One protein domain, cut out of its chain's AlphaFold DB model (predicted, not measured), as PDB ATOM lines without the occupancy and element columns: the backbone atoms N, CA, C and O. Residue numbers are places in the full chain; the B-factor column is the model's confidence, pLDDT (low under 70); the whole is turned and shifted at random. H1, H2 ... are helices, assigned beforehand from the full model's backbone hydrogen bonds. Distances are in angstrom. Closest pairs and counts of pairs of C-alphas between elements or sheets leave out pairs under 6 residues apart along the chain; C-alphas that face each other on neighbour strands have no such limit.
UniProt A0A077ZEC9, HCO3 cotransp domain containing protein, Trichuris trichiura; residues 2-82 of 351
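AT A GLANCE: This is residues 2 to 82 of the 351 residues of the protein "HCO3 cotransp domain containing protein" of Trichuris trichiura (UniProt A0A077ZEC9). A long helical hairpin makes most of a rod: H2 runs out, and H3 and H4 fold back along it; the short helix H1 sits off beyond a long link. The printed part has 81 residues, with four named helices, H1 to H4 in order, and no named strand: all helix. It is extended, radius of gyration of the C-alphas 20.2 A, spans 63 by 19 by 15 A.

HOW THE PARTS SIT: H1, residues 2 to 11, is apart from H2, residues 25 to 50. H2 touches H3, residues 56 to 64, with its residues 45 to 49 alone, as a hairpin; the closest C-alphas, of Asn 46 and Ala 63, are 4.5 A apart. Their tilt of 34 degrees, opposite ways, is shallow, only just short of steep. H2 touches H4, residues 66 to 81, with its residues 34 to 46 alone, at a shallow tilt of 28 degrees, opposite ways; the closest C-alphas, of Leu 45 and Ser 66, are 5.3 A apart. Every O i to N i+4 pair is within hydrogen-bond range in H3 and H4, 5 of 6 in H1, 19 of 22 in H2.

IN THESE COORDINATES: H1 begins at C-alpha 2 (20.170, 2.572, 13.339). H2 measures 39.1 A and H4 22.4 A, ending at C-alpha 81 (7.959, -4.815, 2.084).

THE WHOLE: The printed part has no cut. The H1 to H2 link is long. Residues 7 to 13 stand free. Residues 2 to 7, 10, 16 to 17 and 19 to 24 have pLDDT under 70.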
ATOM      1  N   GLU A   2      20.840   1.731  12.316       49.06
ATOM      2  CA  GLU A   2      20.170   2.572  13.339       49.06
ATOM      3  C   GLU A   2      19.360   1.811  14.409       49.06
ATOM      4  O   GLU A   2      19.300   2.256  15.548       49.06
ATOM      5  N   ASN A   3      18.783   0.643  14.096       55.27
ATOM      6  CA  ASN A   3      17.922  -0.070  15.054       55.27
ATOM      7  C   ASN A   3      18.674  -0.718  16.233       55.27
ATOM      8  O   ASN A   3      18.030  -1.047  17.225       55.27
ATOM      9  N   SER A   4      19.993  -0.945  16.147       61.74
ATOM     10  CA  SER A   4      20.711  -1.608  17.248       61.74
ATOM     11  C   SER A   4      20.774  -0.717  18.484       61.74
ATOM     12  O   SER A   4      20.520  -1.198  19.576       61.74
ATOM     13  N   TRP A   5      21.015   0.586  18.311       61.07
ATOM     14  CA  TRP A   5      21.104   1.523  19.434       61.07
ATOM     15  C   TRP A   5      19.763   1.764  20.130       61.07
ATOM     16  O   TRP A   5      19.745   2.009  21.330       61.07
ATOM     17  N   ALA A   6      18.646   1.696  19.397       61.21
ATOM     18  CA  ALA A   6      17.313   1.840  19.982       61.21
ATOM     19  C   ALA A   6      16.936   0.614  20.829       61.21
ATOM     20  O   ALA A   6      16.531   0.777  21.976       61.21
ATOM     21  N   ASN A   7      17.149  -0.596  20.299       66.10
ATOM     22  CA  ASN A   7      16.904  -1.838  21.039       66.10
ATOM     23  C   ASN A   7      17.822  -1.947  22.266       66.10
ATOM     24  O   ASN A   7      17.367  -2.304  23.340       66.10
ATOM     25  N   GLU A   8      19.096  -1.576  22.126       73.22
ATOM     26  CA  GLU A   8      20.056  -1.588  23.234       73.22
ATOM     27  C   GLU A   8      19.725  -0.530  24.305       73.22
ATOM     28  O   GLU A   8      20.015  -0.727  25.480       73.22
ATOM     29  N   CYS A   9      19.061   0.571  23.929       70.93
ATOM     30  CA  CYS A   9      18.535   1.560  24.872       70.93
ATOM     31  C   CYS A   9      17.297   1.043  25.625       70.93
ATOM     32  O   CYS A   9      17.214   1.246  26.835       70.93
ATOM     33  N   GLU A  10      16.378   0.344  24.946       69.49
ATOM     34  CA  GLU A  10      15.224  -0.318  25.578       69.49
ATOM     35  C   GLU A  10      15.653  -1.470  26.506       69.49
ATOM     36  O   GLU A  10      15.137  -1.572  27.619       69.49
ATOM     37  N   ASP A  11      16.644  -2.277  26.104       77.65
ATOM     38  CA  ASP A  11      17.218  -3.358  26.924       77.65
ATOM     39  C   ASP A  11      17.897  -2.832  28.205       77.65
ATOM     40  O   ASP A  11      18.010  -3.552  29.197       77.65
ATOM     41  N   LEU A  12      18.331  -1.567  28.206       78.66
ATOM     42  CA  LEU A  12      18.944  -0.882  29.350       78.66
ATOM     43  C   LEU A  12      17.948  -0.009  30.144       78.66
ATOM     44  O   LEU A  12      18.381   0.866  30.895       78.66
ATOM     45  N   GLU A  13      16.632  -0.215  29.981       75.14
ATOM     46  CA  GLU A  13      15.552   0.574  30.615       75.14
ATOM     47  C   GLU A  13      15.645   2.094  30.349       75.14
ATOM     48  O   GLU A  13      15.119   2.927  31.095       75.14
ATOM     49  N   GLY A  14      16.314   2.490  29.266       70.72
ATOM     50  CA  GLY A  14      16.463   3.880  28.864       70.72
ATOM     51  C   GLY A  14      15.201   4.419  28.189       70.72
ATOM     52  O   GLY A  14      14.664   3.823  27.259       70.72
ATOM     53  N   VAL A  15      14.744   5.601  28.613       71.18
ATOM     54  CA  VAL A  15      13.666   6.330  27.929       71.18
ATOM     55  C   VAL A  15      14.285   7.259  26.889       71.18
ATOM     56  O   VAL A  15      14.870   8.288  27.227       71.18
ATOM     57  N   ALA A  16      14.149   6.916  25.610       66.23
ATOM     58  CA  ALA A  16      14.601   7.773  24.522       66.23
ATOM     59  C   ALA A  16      13.679   9.006  24.395       66.23
ATOM     60  O   ALA A  16      12.545   8.914  23.928       66.23
ATOM     61  N   THR A  17      14.150  10.180  24.824       63.23
ATOM     62  CA  THR A  17      13.380  11.433  24.755       63.23
ATOM     63  C   THR A  17      13.838  12.311  23.591       63.23
ATOM     64  O   THR A  17      14.954  12.826  23.596       63.23
ATOM     65  N   GLY A  18      12.958  12.537  22.614       70.66
ATOM     66  CA  GLY A  18      13.189  13.455  21.497       70.66
ATOM     67  C   GLY A  18      12.333  13.114  20.275       70.66
ATOM     68  O   GLY A  18      11.991  11.956  20.055       70.66
ATOM     69  N   LEU A  19      12.008  14.119  19.451       65.77
ATOM     70  CA  LEU A  19      11.226  13.946  18.211       65.77
ATOM     71  C   LEU A  19      11.894  12.983  17.207       65.77
ATOM     72  O   LEU A  19      11.205  12.372  16.395       65.77
ATOM     73  N   GLN A  20      13.219  12.823  17.290       64.39
ATOM     74  CA  GLN A  20      14.010  11.985  16.388       64.39
ATOM     75  C   GLN A  20      14.115  10.509  16.815       64.39
ATOM     76  O   GLN A  20      14.430   9.678  15.970       64.39
ATOM     77  N   CYS A  21      13.864  10.151  18.081       62.62
ATOM     78  CA  CYS A  21      14.190   8.813  18.606       62.62
ATOM     79  C   CYS A  21      13.362   7.675  17.983       62.62
ATOM     80  O   CYS A  21      13.880   6.582  17.784       62.62
ATOM     81  N   HIS A  22      12.106   7.940  17.612       61.12
ATOM     82  CA  HIS A  22      11.242   6.993  16.889       61.12
ATOM     83  C   HIS A  22      10.994   7.410  15.430       61.12
ATOM     84  O   HIS A  22      10.078   6.900  14.777       61.12
ATOM     85  N   PHE A  23      11.771   8.359  14.898       64.18
ATOM     86  CA  PHE A  23      11.558   8.858  13.546       64.18
ATOM     87  C   PHE A  23      12.078   7.847  12.523       64.18
ATOM     88  O   PHE A  23      13.266   7.799  12.219       64.18
ATOM     89  N   LYS A  24      11.172   7.032  11.976       69.26
ATOM     90  CA  LYS A  24      11.476   6.115  10.877       69.26
ATOM     91  C   LYS A  24      11.082   6.766   9.540       69.26
ATOM     92  O   LYS A  24       9.896   6.744   9.201       69.26
ATOM     93  N   PRO A  25      12.032   7.345   8.776       70.39
ATOM     94  CA  PRO A  25      11.724   8.187   7.613       70.39
ATOM     95  C   PRO A  25      10.938   7.448   6.519       70.39
ATOM     96  O   PRO A  25      10.052   8.027   5.889       70.39
ATOM     97  N   ASP A  26      11.199   6.151   6.345       81.89
ATOM     98  CA  ASP A  26      10.607   5.346   5.270       81.89
ATOM     99  C   ASP A  26       9.143   4.950   5.522       81.89
ATOM    100  O   ASP A  26       8.428   4.562   4.598       81.89
ATOM    101  N   VAL A  27       8.657   5.042   6.768       85.00
ATOM    102  CA  VAL A  27       7.288   4.612   7.111       85.00
ATOM    103  C   VAL A  27       6.253   5.571   6.535       85.00
ATOM    104  O   VAL A  27       5.223   5.135   6.021       85.00
ATOM    105  N   PHE A  28       6.528   6.876   6.583       86.08
ATOM    106  CA  PHE A  28       5.597   7.885   6.084       86.08
ATOM    107  C   PHE A  28       5.441   7.811   4.561       86.08
ATOM    108  O   PHE A  28       4.320   7.752   4.052       86.08
ATOM    109  N   SER A  29       6.560   7.764   3.832       87.75
ATOM    110  CA  SER A  29       6.557   7.666   2.370       87.75
ATOM    111  C   SER A  29       5.894   6.369   1.896       87.75
ATOM    112  O   SER A  29       5.103   6.396   0.953       87.75
ATOM    113  N   PHE A  30       6.130   5.249   2.586       90.38
ATOM    114  CA  PHE A  30       5.479   3.986   2.258       90.38
ATOM    115  C   PHE A  30       3.981   3.986   2.587       90.38
ATOM    116  O   PHE A  30       3.190   3.509   1.780       90.38
ATOM    117  N   SER A  31       3.548   4.598   3.696       89.92
ATOM    118  CA  SER A  31       2.117   4.784   3.983       89.92
ATOM    119  C   SER A  31       1.422   5.627   2.908       89.92
ATOM    120  O   SER A  31       0.284   5.336   2.536       89.92
ATOM    121  N   LEU A  32       2.100   6.651   2.382       91.90
ATOM    122  CA  LEU A  32       1.599   7.472   1.281       91.90
ATOM    123  C   LEU A  32       1.480   6.657  -0.016       91.90
ATOM    124  O   LEU A  32       0.483   6.759  -0.732       91.90
ATOM    125  N   LEU A  33       2.471   5.804  -0.288       92.48
ATOM    126  CA  LEU A  33       2.455   4.872  -1.412       92.48
ATOM    127  C   LEU A  33       1.332   3.842  -1.271       92.48
ATOM    128  O   LEU A  33       0.644   3.574  -2.251       92.48
ATOM    129  N   LEU A  34       1.090   3.300  -0.074       92.28
ATOM    130  CA  LEU A  34      -0.028   2.390   0.166       92.28
ATOM    131  C   LEU A  34      -1.376   3.099  -0.016       92.28
ATOM    132  O   LEU A  34      -2.282   2.535  -0.626       92.28
ATOM    133  N   PHE A  35      -1.515   4.344   0.440       93.19
ATOM    134  CA  PHE A  35      -2.737   5.133   0.270       93.19
ATOM    135  C   PHE A  35      -3.043   5.430  -1.206       93.19
ATOM    136  O   PHE A  35      -4.120   5.088  -1.710       93.19
ATOM    137  N   PHE A  36      -2.091   6.032  -1.927       95.87
ATOM    138  CA  PHE A  36      -2.279   6.358  -3.342       95.87
ATOM    139  C   PHE A  36      -2.297   5.112  -4.216       95.87
ATOM    140  O   PHE A  36      -3.103   5.039  -5.136       95.87
ATOM    141  N   GLY A  37      -1.476   4.110  -3.909       95.43
ATOM    142  CA  GLY A  37      -1.468   2.821  -4.593       95.43
ATOM    143  C   GLY A  37      -2.816   2.117  -4.480       95.43
ATOM    144  O   GLY A  37      -3.363   1.701  -5.497       95.43
ATOM    145  N   SER A  38      -3.412   2.078  -3.282       94.55
ATOM    146  CA  SER A  38      -4.750   1.506  -3.081       94.55
ATOM    147  C   SER A  38      -5.802   2.276  -3.871       94.55
ATOM    148  O   SER A  38      -6.602   1.684  -4.592       94.55
ATOM    149  N   SER A  39      -5.770   3.606  -3.791       95.85
ATOM    150  CA  SER A  39      -6.741   4.466  -4.473       95.85
ATOM    151  C   SER A  39      -6.654   4.335  -5.997       95.85
ATOM    152  O   SER A  39      -7.665   4.121  -6.663       95.85
ATOM    153  N   LEU A  40      -5.443   4.411  -6.561       96.65
ATOM    154  CA  LEU A  40      -5.201   4.271  -7.998       96.65
ATOM    155  C   LEU A  40      -5.562   2.871  -8.494       96.65
ATOM    156  O   LEU A  40      -6.186   2.747  -9.545       96.65
ATOM    157  N   LEU A  41      -5.220   1.827  -7.735       96.38
ATOM    158  CA  LEU A  41      -5.545   0.451  -8.093       96.38
ATOM    159  C   LEU A  41      -7.059   0.205  -8.068       96.38
ATOM    160  O   LEU A  41      -7.583  -0.382  -9.013       96.38
ATOM    161  N   ALA A  42      -7.775   0.690  -7.051       95.39
ATOM    162  CA  ALA A  42      -9.233   0.574  -6.982       95.39
ATOM    163  C   ALA A  42      -9.913   1.297  -8.154       95.39
ATOM    164  O   ALA A  42     -10.796   0.736  -8.802       95.39
ATOM    165  N   LEU A  43      -9.470   2.518  -8.476       94.58
ATOM    166  CA  LEU A  43      -9.980   3.273  -9.622       94.58
ATOM    167  C   LEU A  43      -9.670   2.575 -10.947       94.58
ATOM    168  O   LEU A  43     -10.538   2.506 -11.814       94.58
ATOM    169  N   PHE A  44      -8.463   2.030 -11.104       94.33
ATOM    170  CA  PHE A  44      -8.077   1.270 -12.286       94.33
ATOM    171  C   PHE A  44      -8.963   0.032 -12.471       94.33
ATOM    172  O   PHE A  44      -9.550  -0.133 -13.538       94.33
ATOM    173  N   LEU A  45      -9.125  -0.792 -11.429       93.03
ATOM    174  CA  LEU A  45      -9.963  -1.996 -11.468       93.03
ATOM    175  C   LEU A  45     -11.443  -1.668 -11.693       93.03
ATOM    176  O   LEU A  45     -12.110  -2.359 -12.456       93.03
ATOM    177  N   ASN A  46     -11.962  -0.594 -11.098       92.50
ATOM    178  CA  ASN A  46     -13.335  -0.157 -11.348       92.50
ATOM    179  C   ASN A  46     -13.513   0.365 -12.789       92.50
ATOM    180  O   ASN A  46     -14.511   0.068 -13.449       92.50
ATOM    181  N   ASN A  47     -12.513   1.071 -13.327       92.51
ATOM    182  CA  ASN A  47     -12.514   1.533 -14.716       92.51
ATOM    183  C   ASN A  47     -12.434   0.387 -15.728       92.51
ATOM    184  O   ASN A  47     -12.882   0.572 -16.859       92.51
ATOM    185  N   VAL A  48     -11.966  -0.811 -15.347       89.67
ATOM    186  CA  VAL A  48     -12.036  -2.002 -16.213       89.67
ATOM    187  C   VAL A  48     -13.464  -2.207 -16.727       89.67
ATOM    188  O   VAL A  48     -13.610  -2.548 -17.899       89.67
ATOM    189  N   ARG A  49     -14.510  -1.869 -15.949       89.13
ATOM    190  CA  ARG A  49     -15.925  -1.933 -16.367       89.13
ATOM    191  C   ARG A  49     -16.225  -1.212 -17.685       89.13
ATOM    192  O   ARG A  49     -17.063  -1.685 -18.448       89.13
ATOM    193  N   SER A  50     -15.571  -0.087 -17.967       87.90
ATOM    194  CA  SER A  50     -15.809   0.702 -19.185       87.90
ATOM    195  C   SER A  50     -14.877   0.327 -20.340       87.90
ATOM    196  O   SER A  50     -15.114   0.723 -21.484       87.90
ATOM    197  N   THR A  51     -13.836  -0.465 -20.078       88.56
ATOM    198  CA  THR A  51     -12.879  -0.873 -21.108       88.56
ATOM    199  C   THR A  51     -13.488  -1.864 -22.104       88.56
ATOM    200  O   THR A  51     -14.450  -2.581 -21.817       88.56
ATOM    201  N   ARG A  52     -12.912  -1.906 -23.309       86.28
ATOM    202  CA  ARG A  52     -13.298  -2.841 -24.382       86.28
ATOM    203  C   ARG A  52     -12.522  -4.160 -24.345       86.28
ATOM    204  O   ARG A  52     -12.745  -5.013 -25.198       86.28
ATOM    205  N   PHE A  53     -11.593  -4.309 -23.406       82.97
ATOM    206  CA  PHE A  53     -10.796  -5.519 -23.266       82.97
ATOM    207  C   PHE A  53     -11.558  -6.561 -22.432       82.97
ATOM    208  O   PHE A  53     -12.256  -6.209 -21.484       82.97
ATOM    209  N   PHE A  54     -11.387  -7.842 -22.780       84.65
ATOM    210  CA  PHE A  54     -12.058  -9.009 -22.180       84.65
ATOM    211  C   PHE A  54     -13.575  -9.112 -22.417       84.65
ATOM    212  O   PHE A  54     -14.232  -8.222 -22.954       84.65
ATOM    213  N   THR A  55     -14.137 -10.274 -22.065       86.63
ATOM    214  CA  THR A  55     -15.578 -10.537 -22.170       86.63
ATOM    215  C   THR A  55     -16.353  -9.772 -21.095       86.63
ATOM    216  O   THR A  55     -15.848  -9.558 -19.992       86.63
ATOM    217  N   LEU A  56     -17.610  -9.420 -21.394       86.55
ATOM    218  CA  LEU A  56     -18.521  -8.695 -20.491       86.55
ATOM    219  C   LEU A  56     -18.535  -9.262 -19.062       86.55
ATOM    220  O   LEU A  56     -18.369  -8.513 -18.106       86.55
ATOM    221  N   ARG A  57     -18.619 -10.592 -18.929       84.37
ATOM    222  CA  ARG A  57     -18.681 -11.273 -17.624       84.37
ATOM    223  C   ARG A  57     -17.422 -11.081 -16.780       84.37
ATOM    224  O   ARG A  57     -17.523 -10.835 -15.587       84.37
ATOM    225  N   ILE A  58     -16.240 -11.220 -17.384       87.14
ATOM    226  CA  ILE A  58     -14.961 -11.073 -16.665       87.14
ATOM    227  C   ILE A  58     -14.776  -9.618 -16.229       87.14
ATOM    228  O   ILE A  58     -14.293  -9.339 -15.136       87.14
ATOM    229  N   ARG A  59     -15.193  -8.688 -17.086       89.76
ATOM    230  CA  ARG A  59     -15.079  -7.254 -16.860       89.76
ATOM    231  C   ARG A  59     -15.959  -6.768 -15.705       89.76
ATOM    232  O   ARG A  59     -15.485  -6.029 -14.848       89.76
ATOM    233  N   GLU A  60     -17.222  -7.189 -15.685       88.40
ATOM    234  CA  GLU A  60     -18.158  -6.905 -14.588       88.40
ATOM    235  C   GLU A  60     -17.653  -7.504 -13.278       88.40
ATOM    236  O   GLU A  60     -17.554  -6.797 -12.282       88.40
ATOM    237  N   PHE A  61     -17.192  -8.755 -13.325       85.58
ATOM    238  CA  PHE A  61     -16.617  -9.443 -12.178       85.58
ATOM    239  C   PHE A  61     -15.436  -8.683 -11.550       85.58
ATOM    240  O   PHE A  61     -15.443  -8.412 -10.354       85.58
ATOM    241  N   ILE A  62     -14.426  -8.296 -12.337       89.39
ATOM    242  CA  ILE A  62     -13.254  -7.570 -11.812       89.39
ATOM    243  C   ILE A  62     -13.668  -6.237 -11.175       89.39
ATOM    244  O   ILE A  62     -13.120  -5.852 -10.144       89.39
ATOM    245  N   ALA A  63     -14.639  -5.542 -11.769       89.58
ATOM    246  CA  ALA A  63     -15.118  -4.268 -11.250       89.58
ATOM    247  C   ALA A  63     -15.916  -4.429  -9.945       89.58
ATOM    248  O   ALA A  63     -15.714  -3.649  -9.013       89.58
ATOM    249  N   ASP A  64     -16.766  -5.454  -9.845       88.26
ATOM    250  CA  ASP A  64     -17.579  -5.732  -8.653       88.26
ATOM    251  C   ASP A  64     -16.708  -6.096  -7.438       88.26
ATOM    252  O   ASP A  64     -16.989  -5.660  -6.323       88.26
ATOM    253  N   PHE A  65     -15.605  -6.821  -7.655       90.61
ATOM    254  CA  PHE A  65     -14.639  -7.189  -6.609       90.61
ATOM    255  C   PHE A  65     -13.428  -6.249  -6.522       90.61
ATOM    256  O   PHE A  65     -12.459  -6.571  -5.832       90.61
ATOM    257  N   SER A  66     -13.466  -5.093  -7.195       92.36
ATOM    258  CA  SER A  66     -12.335  -4.156  -7.290       92.36
ATOM    259  C   SER A  66     -11.755  -3.791  -5.924       92.36
ATOM    260  O   SER A  66     -10.564  -3.986  -5.700       92.36
ATOM    261  N   LEU A  67     -12.599  -3.355  -4.981       91.38
ATOM    262  CA  LEU A  67     -12.179  -2.992  -3.625       91.38
ATOM    263  C   LEU A  67     -11.511  -4.161  -2.893       91.38
ATOM    264  O   LEU A  67     -10.459  -3.985  -2.282       91.38
ATOM    265  N   LEU A  68     -12.099  -5.356  -2.975       90.48
ATOM    266  CA  LEU A  68     -11.565  -6.538  -2.309       90.48
ATOM    267  C   LEU A  68     -10.193  -6.901  -2.887       90.48
ATOM    268  O   LEU A  68      -9.230  -7.031  -2.139       90.48
ATOM    269  N   ILE A  69     -10.077  -6.999  -4.215       91.40
ATOM    270  CA  ILE A  69      -8.812  -7.306  -4.899       91.40
ATOM    271  C   ILE A  69      -7.745  -6.262  -4.547       91.40
ATOM    272  O   ILE A  69      -6.610  -6.628  -4.242       91.40
ATOM    273  N   THR A  70      -8.104  -4.975  -4.528       94.83
ATOM    274  CA  THR A  70      -7.203  -3.896  -4.109       94.83
ATOM    275  C   THR A  70      -6.703  -4.096  -2.683       94.83
ATOM    276  O   THR A  70      -5.494  -4.055  -2.466       94.83
ATOM    277  N   VAL A  71      -7.594  -4.340  -1.718       91.70
ATOM    278  CA  VAL A  71      -7.208  -4.550  -0.313       91.70
ATOM    279  C   VAL A  71      -6.262  -5.744  -0.184       91.70
ATOM    280  O   VAL A  71      -5.264  -5.646   0.526       91.70
ATOM    281  N   LEU A  72      -6.503  -6.837  -0.911       90.60
ATOM    282  CA  LEU A  72      -5.628  -8.012  -0.879       90.60
ATOM    283  C   LEU A  72      -4.246  -7.747  -1.462       90.60
ATOM    284  O   LEU A  72      -3.245  -8.101  -0.841       90.60
ATOM    285  N   ILE A  73      -4.181  -7.104  -2.628       93.72
ATOM    286  CA  ILE A  73      -2.911  -6.778  -3.281       93.72
ATOM    287  C   ILE A  73      -2.102  -5.821  -2.405       93.72
ATOM    288  O   ILE A  73      -0.916  -6.048  -2.184       93.72
ATOM    289  N   MET A  74      -2.731  -4.783  -1.857       93.41
ATOM    290  CA  MET A  74      -2.034  -3.778  -1.053       93.41
ATOM    291  C   MET A  74      -1.612  -4.315   0.315       93.41
ATOM    292  O   MET A  74      -0.528  -3.984   0.795       93.41
ATOM    293  N   THR A  75      -2.401  -5.214   0.906       90.96
ATOM    294  CA  THR A  75      -2.017  -5.947   2.121       90.96
ATOM    295  C   THR A  75      -0.854  -6.899   1.847       90.96
ATOM    296  O   THR A  75       0.075  -6.970   2.649       90.96
ATOM    297  N   ALA A  76      -0.847  -7.577   0.695       92.15
ATOM    298  CA  ALA A  76       0.284  -8.398   0.278       92.15
ATOM    299  C   ALA A  76       1.542  -7.537   0.092       92.15
ATOM    300  O   ALA A  76       2.575  -7.863   0.662       92.15
ATOM    301  N   VAL A  77       1.465  -6.414  -0.629       92.71
ATOM    302  CA  VAL A  77       2.596  -5.481  -0.804       92.71
ATOM    303  C   VAL A  77       3.129  -4.993   0.544       92.71
ATOM    304  O   VAL A  77       4.341  -4.994   0.750       92.71
ATOM    305  N   ASN A  78       2.245  -4.640   1.481       92.13
ATOM    306  CA  ASN A  78       2.637  -4.275   2.841       92.13
ATOM    307  C   ASN A  78       3.407  -5.409   3.541       92.13
ATOM    308  O   ASN A  78       4.473  -5.181   4.110       92.13
ATOM    309  N   TYR A  79       2.907  -6.643   3.439       90.26
ATOM    310  CA  TYR A  79       3.562  -7.824   4.000       90.26
ATOM    311  C   TYR A  79       4.941  -8.096   3.371       90.26
ATOM    312  O   TYR A  79       5.892  -8.368   4.096       90.26
ATOM    313  N   TRP A  80       5.077  -7.981   2.045       92.58
ATOM    314  CA  TRP A  80       6.338  -8.218   1.325       92.58
ATOM    315  C   TRP A  80       7.415  -7.176   1.628       92.58
ATOM    316  O   TRP A  80       8.592  -7.518   1.714       92.58
ATOM    317  N   VAL A  81       7.027  -5.908   1.770       89.21
ATOM    318  CA  VAL A  81       7.959  -4.815   2.084       89.21
ATOM    319  C   VAL A  81       8.337  -4.818   3.575       89.21
ATOM    320  O   VAL A  81       9.398  -4.313   3.932       89.21
ATOM    321  N   ALA A  82       7.509  -5.430   4.434       82.37
ATOM    322  CA  ALA A  82       7.778  -5.701   5.850       82.37
ATOM    323  C   ALA A  82       8.254  -4.476   6.661       82.37
ATOM    324  O   ALA A  82       9.047  -4.592   7.600       82.37
TER     325      ALA A  82